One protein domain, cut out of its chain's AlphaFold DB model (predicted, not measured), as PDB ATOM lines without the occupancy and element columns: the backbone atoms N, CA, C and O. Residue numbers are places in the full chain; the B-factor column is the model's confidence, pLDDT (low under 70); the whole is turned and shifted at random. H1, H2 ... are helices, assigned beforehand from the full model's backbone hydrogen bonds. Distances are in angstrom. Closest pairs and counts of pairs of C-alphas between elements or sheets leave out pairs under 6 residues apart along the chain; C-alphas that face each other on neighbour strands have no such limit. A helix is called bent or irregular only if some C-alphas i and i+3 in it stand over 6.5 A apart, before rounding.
ATOM      1  N   TYR A  51       9.315 -27.504  -4.297       71.88
ATOM      2  CA  TYR A  51       9.461 -28.506  -3.274       71.88
ATOM      3  C   TYR A  51       9.685 -27.729  -1.979       71.88
ATOM      4  O   TYR A  51      10.560 -26.863  -1.944       71.88
ATOM      5  N   ARG A  52       8.904 -27.995  -0.920       78.12
ATOM      6  CA  ARG A  52       9.055 -27.241   0.337       78.12
ATOM      7  C   ARG A  52      10.499 -27.338   0.856       78.12
ATOM      8  O   ARG A  52      11.085 -28.424   0.727       78.12
ATOM      9  N   PRO A  53      11.050 -26.255   1.436       83.19
ATOM     10  CA  PRO A  53      12.351 -26.294   2.087       83.19
ATOM     11  C   PRO A  53      12.419 -27.411   3.132       83.19
ATOM     12  O   PRO A  53      11.447 -27.713   3.822       83.19
ATOM     13  N   THR A  54      13.574 -28.047   3.209       88.06
ATOM     14  CA  THR A  54      13.908 -29.158   4.097       88.06
ATOM     15  C   THR A  54      15.223 -28.860   4.805       88.06
ATOM     16  O   THR A  54      16.027 -28.071   4.324       88.06
ATOM     17  N   LEU A  55      15.505 -29.553   5.911       89.81
ATOM     18  CA  LEU A  55      16.769 -29.396   6.648       89.81
ATOM     19  C   LEU A  55      18.020 -29.687   5.799       89.81
ATOM     20  O   LEU A  55      19.106 -29.216   6.116       89.81
ATOM     21  N   VAL A  56      17.881 -30.456   4.715       90.38
ATOM     22  CA  VAL A  56      18.985 -30.754   3.790       90.38
ATOM     23  C   VAL A  56      19.325 -29.542   2.910       90.38
ATOM     24  O   VAL A  56      20.456 -29.435   2.443       90.38
ATOM     25  N   ASP A  57      18.390 -28.601   2.716       88.31
ATOM     26  CA  ASP A  57      18.610 -27.416   1.879       88.31
ATOM     27  C   ASP A  57      19.727 -26.512   2.421       88.31
ATOM     28  O   ASP A  57      20.455 -25.921   1.627       88.31
ATOM     29  N   ALA A  58      19.948 -26.487   3.742       91.44
ATOM     30  CA  ALA A  58      21.070 -25.773   4.360       91.44
ATOM     31  C   ALA A  58      22.447 -26.291   3.892       91.44
ATOM     32  O   ALA A  58      23.427 -25.553   3.890       91.44
ATOM     33  N   TYR A  59      22.515 -27.545   3.437       92.06
ATOM     34  CA  TYR A  59      23.738 -28.207   2.976       92.06
ATOM     35  C   TYR A  59      23.787 -28.361   1.449       92.06
ATOM     36  O   TYR A  59      24.632 -29.089   0.921       92.06
ATOM     37  N   ARG A  60      22.882 -27.696   0.717       88.88
ATOM     38  CA  ARG A  60      22.716 -27.861  -0.735       88.88
ATOM     39  C   ARG A  60      24.004 -27.607  -1.510       88.88
ATOM     40  O   ARG A  60      24.350 -28.404  -2.379       88.88
ATOM     41  N   GLU A  61      24.716 -26.532  -1.188       88.81
ATOM     42  CA  GLU A  61      25.947 -26.163  -1.894       88.81
ATOM     43  C   GLU A  61      27.079 -27.162  -1.633       88.81
ATOM     44  O   GLU A  61      27.792 -27.562  -2.555       88.81
ATOM     45  N   HIS A  62      27.185 -27.663  -0.399       90.50
ATOM     46  CA  HIS A  62      28.126 -28.731  -0.071       90.50
ATOM     47  C   HIS A  62      27.835 -29.994  -0.895       90.50
ATOM     48  O   HIS A  62      28.729 -30.540  -1.540       90.50
ATOM     49  N   LEU A  63      26.571 -30.427  -0.940       90.81
ATOM     50  CA  LEU A  63      26.153 -31.591  -1.726       90.81
ATOM     51  C   LEU A  63      26.416 -31.406  -3.225       90.81
ATOM     52  O   LEU A  63      26.863 -32.345  -3.885       90.81
ATOM     53  N   ARG A  64      26.177 -30.201  -3.754       87.94
ATOM     54  CA  ARG A  64      26.440 -29.858  -5.156       87.94
ATOM     55  C   ARG A  64      27.924 -29.986  -5.491       87.94
ATOM     56  O   ARG A  64      28.266 -30.653  -6.466       87.94
ATOM     57  N   ARG A  65      28.804 -29.405  -4.667       89.69
ATOM     58  CA  ARG A  65      30.261 -29.481  -4.850       89.69
ATOM     59  C   ARG A  65      30.758 -30.925  -4.816       89.69
ATOM     60  O   ARG A  65      31.418 -31.373  -5.747       89.69
ATOM     61  N   ARG A  66      30.346 -31.693  -3.804       90.56
ATOM     62  CA  ARG A  66      30.755 -33.100  -3.650       90.56
ATOM     63  C   ARG A  66      30.271 -33.992  -4.789       90.56
ATOM     64  O   ARG A  66      30.964 -34.931  -5.161       90.56
ATOM     65  N   ARG A  67      29.102 -33.708  -5.368       87.31
ATOM     66  CA  ARG A  67      28.592 -34.423  -6.549       87.31
ATOM     67  C   ARG A  67      29.295 -34.051  -7.848       87.31
ATOM     68  O   ARG A  67      29.301 -34.866  -8.766       87.31
ATOM     69  N   ALA A  68      29.856 -32.848  -7.937       85.75
ATOM     70  CA  ALA A  68      30.715 -32.472  -9.054       85.75
ATOM     71  C   ALA A  68      32.070 -33.198  -8.978       85.75
ATOM     72  O   ALA A  68      32.562 -33.653 -10.004       85.75
ATOM     73  N   GLU A  69      32.624 -33.354  -7.771       88.75
ATOM     74  CA  GLU A  69      33.860 -34.111  -7.520       88.75
ATOM     75  C   GLU A  69      33.678 -35.622  -7.732       88.75
ATOM     76  O   GLU A  69      34.513 -36.266  -8.360       88.75
ATOM     77  N   VAL A  70      32.575 -36.190  -7.227       85.38
ATOM     78  CA  VAL A  70      32.269 -37.625  -7.327       85.38
ATOM     79  C   VAL A  70      30.889 -37.825  -7.963       85.38
ATOM     80  O   VAL A  70      29.889 -38.043  -7.259       85.38
ATOM     81  N   PRO A  71      30.796 -37.753  -9.304       81.56
ATOM     82  CA  PRO A  71      29.557 -38.031 -10.014       81.56
ATOM     83  C   PRO A  71      29.082 -39.464  -9.744       81.56
ATOM     84  O   PRO A  71      29.823 -40.422  -9.938       81.56
ATOM     85  N   GLY A  72      27.832 -39.622  -9.304       79.75
ATOM     86  CA  GLY A  72      27.244 -40.946  -9.059       79.75
ATOM     87  C   GLY A  72      27.667 -41.624  -7.751       79.75
ATOM     88  O   GLY A  72      27.386 -42.807  -7.576       79.75
ATOM     89  N   GLY A  73      28.300 -40.899  -6.820       84.25
ATOM     90  CA  GLY A  73      28.642 -41.440  -5.502       84.25
ATOM     91  C   GLY A  73      27.426 -41.984  -4.718       84.25
ATOM     92  O   GLY A  73      26.295 -41.520  -4.921       84.25
ATOM     93  N   PRO A  74      27.622 -42.940  -3.786       88.50
ATOM     94  CA  PRO A  74      26.543 -43.454  -2.945       88.50
ATOM     95  C   PRO A  74      25.895 -42.357  -2.091       88.50
ATOM     96  O   PRO A  74      26.576 -41.489  -1.548       88.50
ATOM     97  N   VAL A  75      24.575 -42.420  -1.884       88.06
ATOM     98  CA  VAL A  75      23.858 -41.458  -1.019       88.06
ATOM     99  C   VAL A  75      24.416 -41.436   0.408       88.06
ATOM    100  O   VAL A  75      24.523 -40.366   1.002       88.06
ATOM    101  N   LEU A  76      24.830 -42.595   0.926       93.00
ATOM    102  CA  LEU A  76      25.464 -42.727   2.239       93.00
ATOM    103  C   LEU A  76      26.724 -41.865   2.376       93.00
ATOM    104  O   LEU A  76      26.900 -41.204   3.393       93.00
ATOM    105  N   TYR A  77      27.561 -41.809   1.338       92.06
ATOM    106  CA  TYR A  77      28.773 -40.988   1.342       92.06
ATOM    107  C   TYR A  77      28.444 -39.500   1.521       92.06
ATOM    108  O   TYR A  77      29.023 -38.818   2.366       92.06
ATOM    109  N   PHE A  78      27.448 -39.006   0.784       92.12
ATOM    110  CA  PHE A  78      26.981 -37.627   0.916       92.12
ATOM    111  C   PHE A  78      26.303 -37.360   2.262       92.12
ATOM    112  O   PHE A  78      26.474 -36.285   2.834       92.12
ATOM    113  N   PHE A  79      25.556 -38.338   2.781       94.19
ATOM    114  CA  PHE A  79      24.930 -38.259   4.094       94.19
ATOM    115  C   PHE A  79      25.969 -38.125   5.210       94.19
ATOM    116  O   PHE A  79      25.836 -37.238   6.047       94.19
ATOM    117  N   HIS A  80      27.028 -38.940   5.201       94.50
ATOM    118  CA  HIS A  80      28.113 -38.810   6.172       94.50
ATOM    119  C   HIS A  80      28.792 -37.439   6.084       94.50
ATOM    120  O   HIS A  80      29.017 -36.818   7.118       94.50
ATOM    121  N   GLY A  81      29.004 -36.919   4.870       93.12
ATOM    122  CA  GLY A  81      29.533 -35.568   4.667       93.12
ATOM    123  C   GLY A  81      28.693 -34.480   5.344       93.12
ATOM    124  O   GLY A  81      29.224 -33.670   6.098       93.12
ATOM    125  N   ILE A  82      27.368 -34.489   5.153       94.38
ATOM    126  CA  ILE A  82      26.490 -33.502   5.808       94.38
ATOM    127  C   ILE A  82      26.302 -33.776   7.307       94.38
ATOM    128  O   ILE A  82      26.090 -32.837   8.070       94.38
ATOM    129  N   LYS A  83      26.418 -35.032   7.763       95.12
ATOM    130  CA  LYS A  83      26.392 -35.374   9.194       95.12
ATOM    131  C   LYS A  83      27.574 -34.764   9.936       95.12
ATOM    132  O   LYS A  83      27.365 -34.178  10.992       95.12
ATOM    133  N   SER A  84      28.772 -34.820   9.357       93.69
ATOM    134  CA  SER A  84      29.960 -34.158   9.910       93.69
ATOM    135  C   SER A  84      29.821 -32.632   9.980       93.69
ATOM    136  O   SER A  84      30.470 -32.002  10.805       93.69
ATOM    137  N   LEU A  85      28.943 -32.040   9.163       93.25
ATOM    138  CA  LEU A  85      28.611 -30.610   9.174       93.25
ATOM    139  C   LEU A  85      27.442 -30.252  10.114       93.25
ATOM    140  O   LEU A  85      26.951 -29.124  10.088       93.25
ATOM    141  N   GLY A  86      26.958 -31.201  10.921       93.12
ATOM    142  CA  GLY A  86      25.901 -30.963  11.908       93.12
ATOM    143  C   GLY A  86      24.483 -31.299  11.442       93.12
ATOM    144  O   GLY A  86      23.521 -30.894  12.090       93.12
ATOM    145  N   TYR A  87      24.308 -32.047  10.347       93.25
ATOM    146  CA  TYR A  87      22.973 -32.476   9.924       93.25
ATOM    147  C   TYR A  87      22.319 -33.401  10.966       93.25
ATOM    148  O   TYR A  87      22.804 -34.493  11.275       93.25
ATOM    149  N   THR A  88      21.164 -33.001  11.493       91.88
ATOM    150  CA  THR A  88      20.495 -33.719  12.592       91.88
ATOM    151  C   THR A  88      19.459 -34.737  12.130       91.88
ATOM    152  O   THR A  88      19.110 -35.642  12.883       91.88
ATOM    153  N   SER A  89      18.978 -34.639  10.891       89.38
ATOM    154  CA  SER A  89      17.862 -35.463  10.424       89.38
ATOM    155  C   SER A  89      18.314 -36.805   9.818       89.38
ATOM    156  O   SER A  89      19.481 -37.205   9.898       89.38
ATOM    157  N   SER A  90      17.344 -37.558   9.296       90.69
ATOM    158  CA  SER A  90      17.502 -38.957   8.896       90.69
ATOM    159  C   SER A  90      18.074 -39.120   7.489       90.69
ATOM    160  O   SER A  90      17.820 -38.320   6.586       90.69
ATOM    161  N   LEU A  91      18.751 -40.249   7.279       92.06
ATOM    162  CA  LEU A  91      19.244 -40.686   5.974       92.06
ATOM    163  C   LEU A  91      18.128 -40.757   4.914       92.06
ATOM    164  O   LEU A  91      18.348 -40.429   3.749       92.06
ATOM    165  N   ASN A  92      16.902 -41.121   5.306       91.62
ATOM    166  CA  ASN A  92      15.754 -41.169   4.395       91.62
ATOM    167  C   ASN A  92      15.419 -39.783   3.815       91.62
ATOM    168  O   ASN A  92      15.081 -39.656   2.636       91.62
ATOM    169  N   GLY A  93      15.559 -38.728   4.626       89.25
ATOM    170  CA  GLY A  93      15.431 -37.345   4.169       89.25
ATOM    171  C   GLY A  93      16.451 -37.019   3.079       89.25
ATOM    172  O   GLY A  93      16.080 -36.492   2.030       89.25
ATOM    173  N   SER A  94      17.706 -37.421   3.276       88.94
ATOM    174  CA  SER A  94      18.785 -37.252   2.296       88.94
ATOM    175  C   SER A  94      18.556 -38.059   1.014       88.94
ATOM    176  O   SER A  94      18.736 -37.515  -0.075       88.94
ATOM    177  N   HIS A  95      18.084 -39.309   1.101       89.56
ATOM    178  CA  HIS A  95      17.709 -40.099  -0.081       89.56
ATOM    179  C   HIS A  95      16.633 -39.409  -0.909       89.56
ATOM    180  O   HIS A  95      16.804 -39.228  -2.116       89.56
ATOM    181  N   LYS A  96      15.534 -38.991  -0.271       87.69
ATOM    182  CA  LYS A  96      14.453 -38.275  -0.958       87.69
ATOM    183  C   LYS A  96      14.977 -36.992  -1.594       87.69
ATOM    184  O   LYS A  96      14.708 -36.752  -2.765       87.69
ATOM    185  N   TYR A  97      15.757 -36.210  -0.854       87.56
ATOM    186  CA  TYR A  97      16.324 -34.949  -1.323       87.56
ATOM    187  C   TYR A  97      17.177 -35.110  -2.590       87.56
ATOM    188  O   TYR A  97      17.005 -34.381  -3.569       87.56
ATOM    189  N   LEU A  98      18.073 -36.095  -2.583       85.00
ATOM    190  CA  LEU A  98      18.984 -36.365  -3.689       85.00
ATOM    191  C   LEU A  98      18.268 -36.973  -4.900       85.00
ATOM    192  O   LEU A  98      18.532 -36.560  -6.027       85.00
ATOM    193  N   ASN A  99      17.315 -37.886  -4.687       82.75
ATOM    194  CA  ASN A  99      16.503 -38.467  -5.764       82.75
ATOM    195  C   ASN A  99      15.574 -37.440  -6.427       82.75
ATOM    196  O   ASN A  99      15.213 -37.579  -7.592       82.75
ATOM    197  N   GLN A 100      15.198 -36.390  -5.698       79.12
ATOM    198  CA  GLN A 100      14.439 -35.262  -6.235       79.12
ATOM    199  C   GLN A 100      15.280 -34.343  -7.138       79.12
ATOM    200  O   GLN A 100      14.716 -33.439  -7.753       79.12
ATOM    201  N   GLY A 101      16.601 -34.551  -7.224       78.19
ATOM    202  CA  GLY A 101      17.512 -33.742  -8.038       78.19
ATOM    203  C   GLY A 101      17.784 -32.347  -7.468       78.19
ATOM    204  O   GLY A 101      18.382 -31.517  -8.144       78.19
ATOM    205  N   ARG A 102      17.374 -32.061  -6.224       79.69
ATOM    206  CA  ARG A 102      17.494 -30.719  -5.624       79.69
ATOM    207  C   ARG A 102      18.945 -30.244  -5.492       79.69
ATOM    208  O   ARG A 102      19.225 -29.056  -5.670       79.69
ATOM    209  N   ALA A 103      19.866 -31.172  -5.227       79.50
ATOM    210  CA  ALA A 103      21.303 -30.900  -5.156       79.50
ATOM    211  C   ALA A 103      21.937 -30.614  -6.532       79.50
ATOM    212  O   ALA A 103      22.998 -30.003  -6.597       79.50
ATOM    213  N   ASP A 104      21.276 -31.001  -7.628       70.00
ATOM    214  CA  ASP A 104      21.823 -30.901  -8.986       70.00
ATOM    215  C   ASP A 104      21.473 -29.557  -9.677       70.00
ATOM    216  O   ASP A 104      21.839 -29.339 -10.832       70.00
ATOM    217  N   GLY A 105      20.806 -28.628  -8.971       63.91
ATOM    218  CA  GLY A 105      20.464 -27.278  -9.456       63.91
ATOM    219  C   GLY A 105      19.224 -27.232 -10.357       63.91
ATOM    220  O   GLY A 105      18.325 -28.055 -10.209       63.91
ATOM    221  N   ASP A 106      19.188 -26.299 -11.316       56.38
ATOM    222  CA  ASP A 106      18.113 -26.165 -12.326       56.38
ATOM    223  C   ASP A 106      18.149 -27.256 -13.405       56.38
ATOM    224  O   ASP A 106      17.545 -27.140 -14.476       56.38
ATOM    225  N   ARG A 107      18.889 -28.340 -13.155       54.59
ATOM    226  CA  ARG A 107      19.005 -29.433 -14.107       54.59
ATOM    227  C   ARG A 107      17.613 -30.034 -14.301       54.59
ATOM    228  O   ARG A 107      16.976 -30.427 -13.321       54.59
ATOM    229  N   PRO A 108      17.116 -30.129 -15.544       54.00
ATOM    230  CA  PRO A 108      15.789 -30.665 -15.775       54.00
ATOM    231  C   PRO A 108      15.723 -32.094 -15.245       54.00
ATOM    232  O   PRO A 108      16.453 -32.976 -15.705       54.00
ATOM    233  N   VAL A 109      14.831 -32.325 -14.277       54.75
ATOM    234  CA  VAL A 109      14.594 -33.659 -13.723       54.75
ATOM    235  C   VAL A 109      14.152 -34.564 -14.869       54.75
ATOM    236  O   VAL A 109      13.086 -34.383 -15.471       54.75
ATOM    237  N   THR A 110      14.999 -35.533 -15.206       56.03
ATOM    238  CA  THR A 110      14.712 -36.496 -16.264       56.03
ATOM    239  C   THR A 110      13.900 -37.626 -15.649       56.03
ATOM    240  O   THR A 110      14.410 -38.425 -14.875       56.03
ATOM    241  N   THR A 111      12.601 -37.672 -15.947       58.34
ATOM    242  CA  THR A 111      11.748 -38.788 -15.514       58.34
ATOM    243  C   THR A 111      12.171 -40.082 -16.214       58.34
ATOM    244  O   THR A 111      12.694 -40.004 -17.326       58.34
ATOM    245  N   PRO A 112      11.877 -41.273 -15.662       52.75
ATOM    246  CA  PRO A 112      12.189 -42.546 -16.319       52.75
ATOM    247  C   PRO A 112      11.658 -42.624 -17.758       52.75
ATOM    248  O   PRO A 112      12.382 -42.994 -18.673       52.75
ATOM    249  N   ARG A 113      10.432 -42.137 -18.003       57.12
ATOM    250  CA  ARG A 113       9.869 -42.026 -19.364       57.12
ATOM    251  C   ARG A 113      10.659 -41.076 -20.268       57.12
ATOM    252  O   ARG A 113      10.798 -41.343 -21.455       57.12
ATOM    253  N   ARG A 114      11.161 -39.958 -19.730       63.34
ATOM    254  CA  ARG A 114      12.011 -39.027 -20.485       63.34
ATOM    255  C   ARG A 114      13.389 -39.635 -20.749       63.34
ATOM    256  O   ARG A 114      13.893 -39.442 -21.843       63.34
ATOM    257  N   ALA A 115      13.954 -40.380 -19.801       63.94
ATOM    258  CA  ALA A 115      15.223 -41.086 -19.962       63.94
ATOM    259  C   ALA A 115      15.124 -42.155 -21.056       63.94
ATOM    260  O   ALA A 115      15.897 -42.116 -22.003       63.94
ATOM    261  N   VAL A 116      14.113 -43.028 -20.986       68.94
ATOM    262  CA  VAL A 116      13.828 -44.033 -22.022       68.94
ATOM    263  C   VAL A 116      13.633 -43.366 -23.380       68.94
ATOM    264  O   VAL A 116      14.217 -43.793 -24.365       68.94
ATOM    265  N   ARG A 117      12.893 -42.255 -23.443       65.81
ATOM    266  CA  ARG A 117      12.748 -41.508 -24.695       65.81
ATOM    267  C   ARG A 117      14.082 -40.969 -25.207       65.81
ATOM    268  O   ARG A 117      14.330 -41.085 -26.394       65.81
ATOM    269  N   LEU A 118      14.921 -40.381 -24.356       68.81
ATOM    270  CA  LEU A 118      16.237 -39.878 -24.767       68.81
ATOM    271  C   LEU A 118      17.159 -41.005 -25.248       68.81
ATOM    272  O   LEU A 118      17.940 -40.772 -26.158       68.81
ATOM    273  N   LEU A 119      17.049 -42.201 -24.663       70.12
ATOM    274  CA  LEU A 119      17.800 -43.390 -25.077       70.12
ATOM    275  C   LEU A 119      17.314 -43.954 -26.418       70.12
ATOM    276  O   LEU A 119      18.123 -44.451 -27.190       70.12
ATOM    277  N   LEU A 120      16.009 -43.876 -26.686       76.12
ATOM    278  CA  LEU A 120      15.379 -44.403 -27.901       76.12
ATOM    279  C   LEU A 120      15.241 -43.366 -29.029       76.12
ATOM    280  O   LEU A 120      14.774 -43.710 -30.109       76.12
ATOM    281  N   THR A 121      15.575 -42.096 -28.785       66.56
ATOM    282  CA  THR A 121      15.534 -41.050 -29.818       66.56
ATOM    283  C   THR A 121      16.888 -40.987 -30.506       66.56
ATOM    284  O   THR A 121      17.909 -40.867 -29.828       66.56
ATOM    285  N   ASP A 122      16.873 -41.020 -31.837       59.50
ATOM    286  CA  ASP A 122      18.048 -40.793 -32.674       59.50
ATOM    287  C   ASP A 122      18.784 -39.506 -32.231       59.50
ATOM    288  O   ASP A 122      18.143 -38.457 -32.054       59.50
ATOM    289  N   PRO A 123      20.105 -39.576 -31.985       64.00
ATOM    290  CA  PRO A 123      20.885 -38.456 -31.478       64.00
ATOM    291  C   PRO A 123      20.809 -37.180 -32.327       64.00
ATOM    292  O   PRO A 123      20.942 -36.099 -31.744       64.00
TER     293      PRO A 123
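Overview. This is residues 51 to 123 of the 143 residues of an uncharacterized protein of Streptomyces sp. AS58 (UniProt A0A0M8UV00). Three short helices, H1, H2 and H3, make a small head in which H2 packs on both of the others at steep angles, and a long link, residues 100 to 111, leads away from it to a fourth helix, H4, which touches no other helix. The arm of link and H4 makes the length of the whole, and residues 111 to 117 stick out free. The printed part has 73 residues with four named helices, in the order H1, H2, H3, H4, and no named strand; the class is all helix. It is only just loose, close to compact, with a radius of gyration of the C-alphas of 13.8 A, and it spans 46 by 27 by 19 A.

Arrangement. Along the printed part, H1, residues 57 to 69, touches H2, residues 75 to 84. Their closest C-alphas, those of Tyr 59 and Ile 82, are 6.6 A apart, and the two run opposite ways at a steep tilt of 56 degrees. H2 also touches H3, residues 91 to 99, with the closest C-alphas, those of Val 75 and His 95, 6.4 A apart. H2 and H3 run opposite ways at a steep tilt of 59 degrees. H1 and H3 are near each other, with 5 pairs of C-alphas within 10 A. H4, residues 112 to 120, is apart from H1, H2 and H3. In H2, H3 and H4 every O i to N i+4 pair is within hydrogen-bond range; in H1 it is 7 of 9.

Along the chain. H1, Asp 57 to Glu 69, begins with C-alpha 57 at (18.610, -27.416, 1.879) and is 19.1 A long from first to last C-alpha. It is irregular: C-alphas 58 and 61 are 7.9 A apart. H2, Val 75 to Ser 84, is 14.5 A long, with C-alpha 84 at (29.960, -34.158, 9.910). H3, Leu 91 to Asn 99, measures 12.3 A. H4, Pro 112 to Leu 120, measures 12.2 A and ends with C-alpha 120 at (15.379, -44.403, -27.901).

Size, cuts and confidence. The outline is elongated, and the two C-alphas farthest apart, those of Gly 86 and Asp 122, are 46.3 A apart. The printed part, residues 51 to 123, has no cut. The link from H1 to H2 is tight, that from H2 to H3 is short, and that from H3 to H4 is long, with 12 residues. The mean pLDDT of the printed part is 81.1, and the model's confidence is low, under 70, in residues 105 to 118 and 121 to 123.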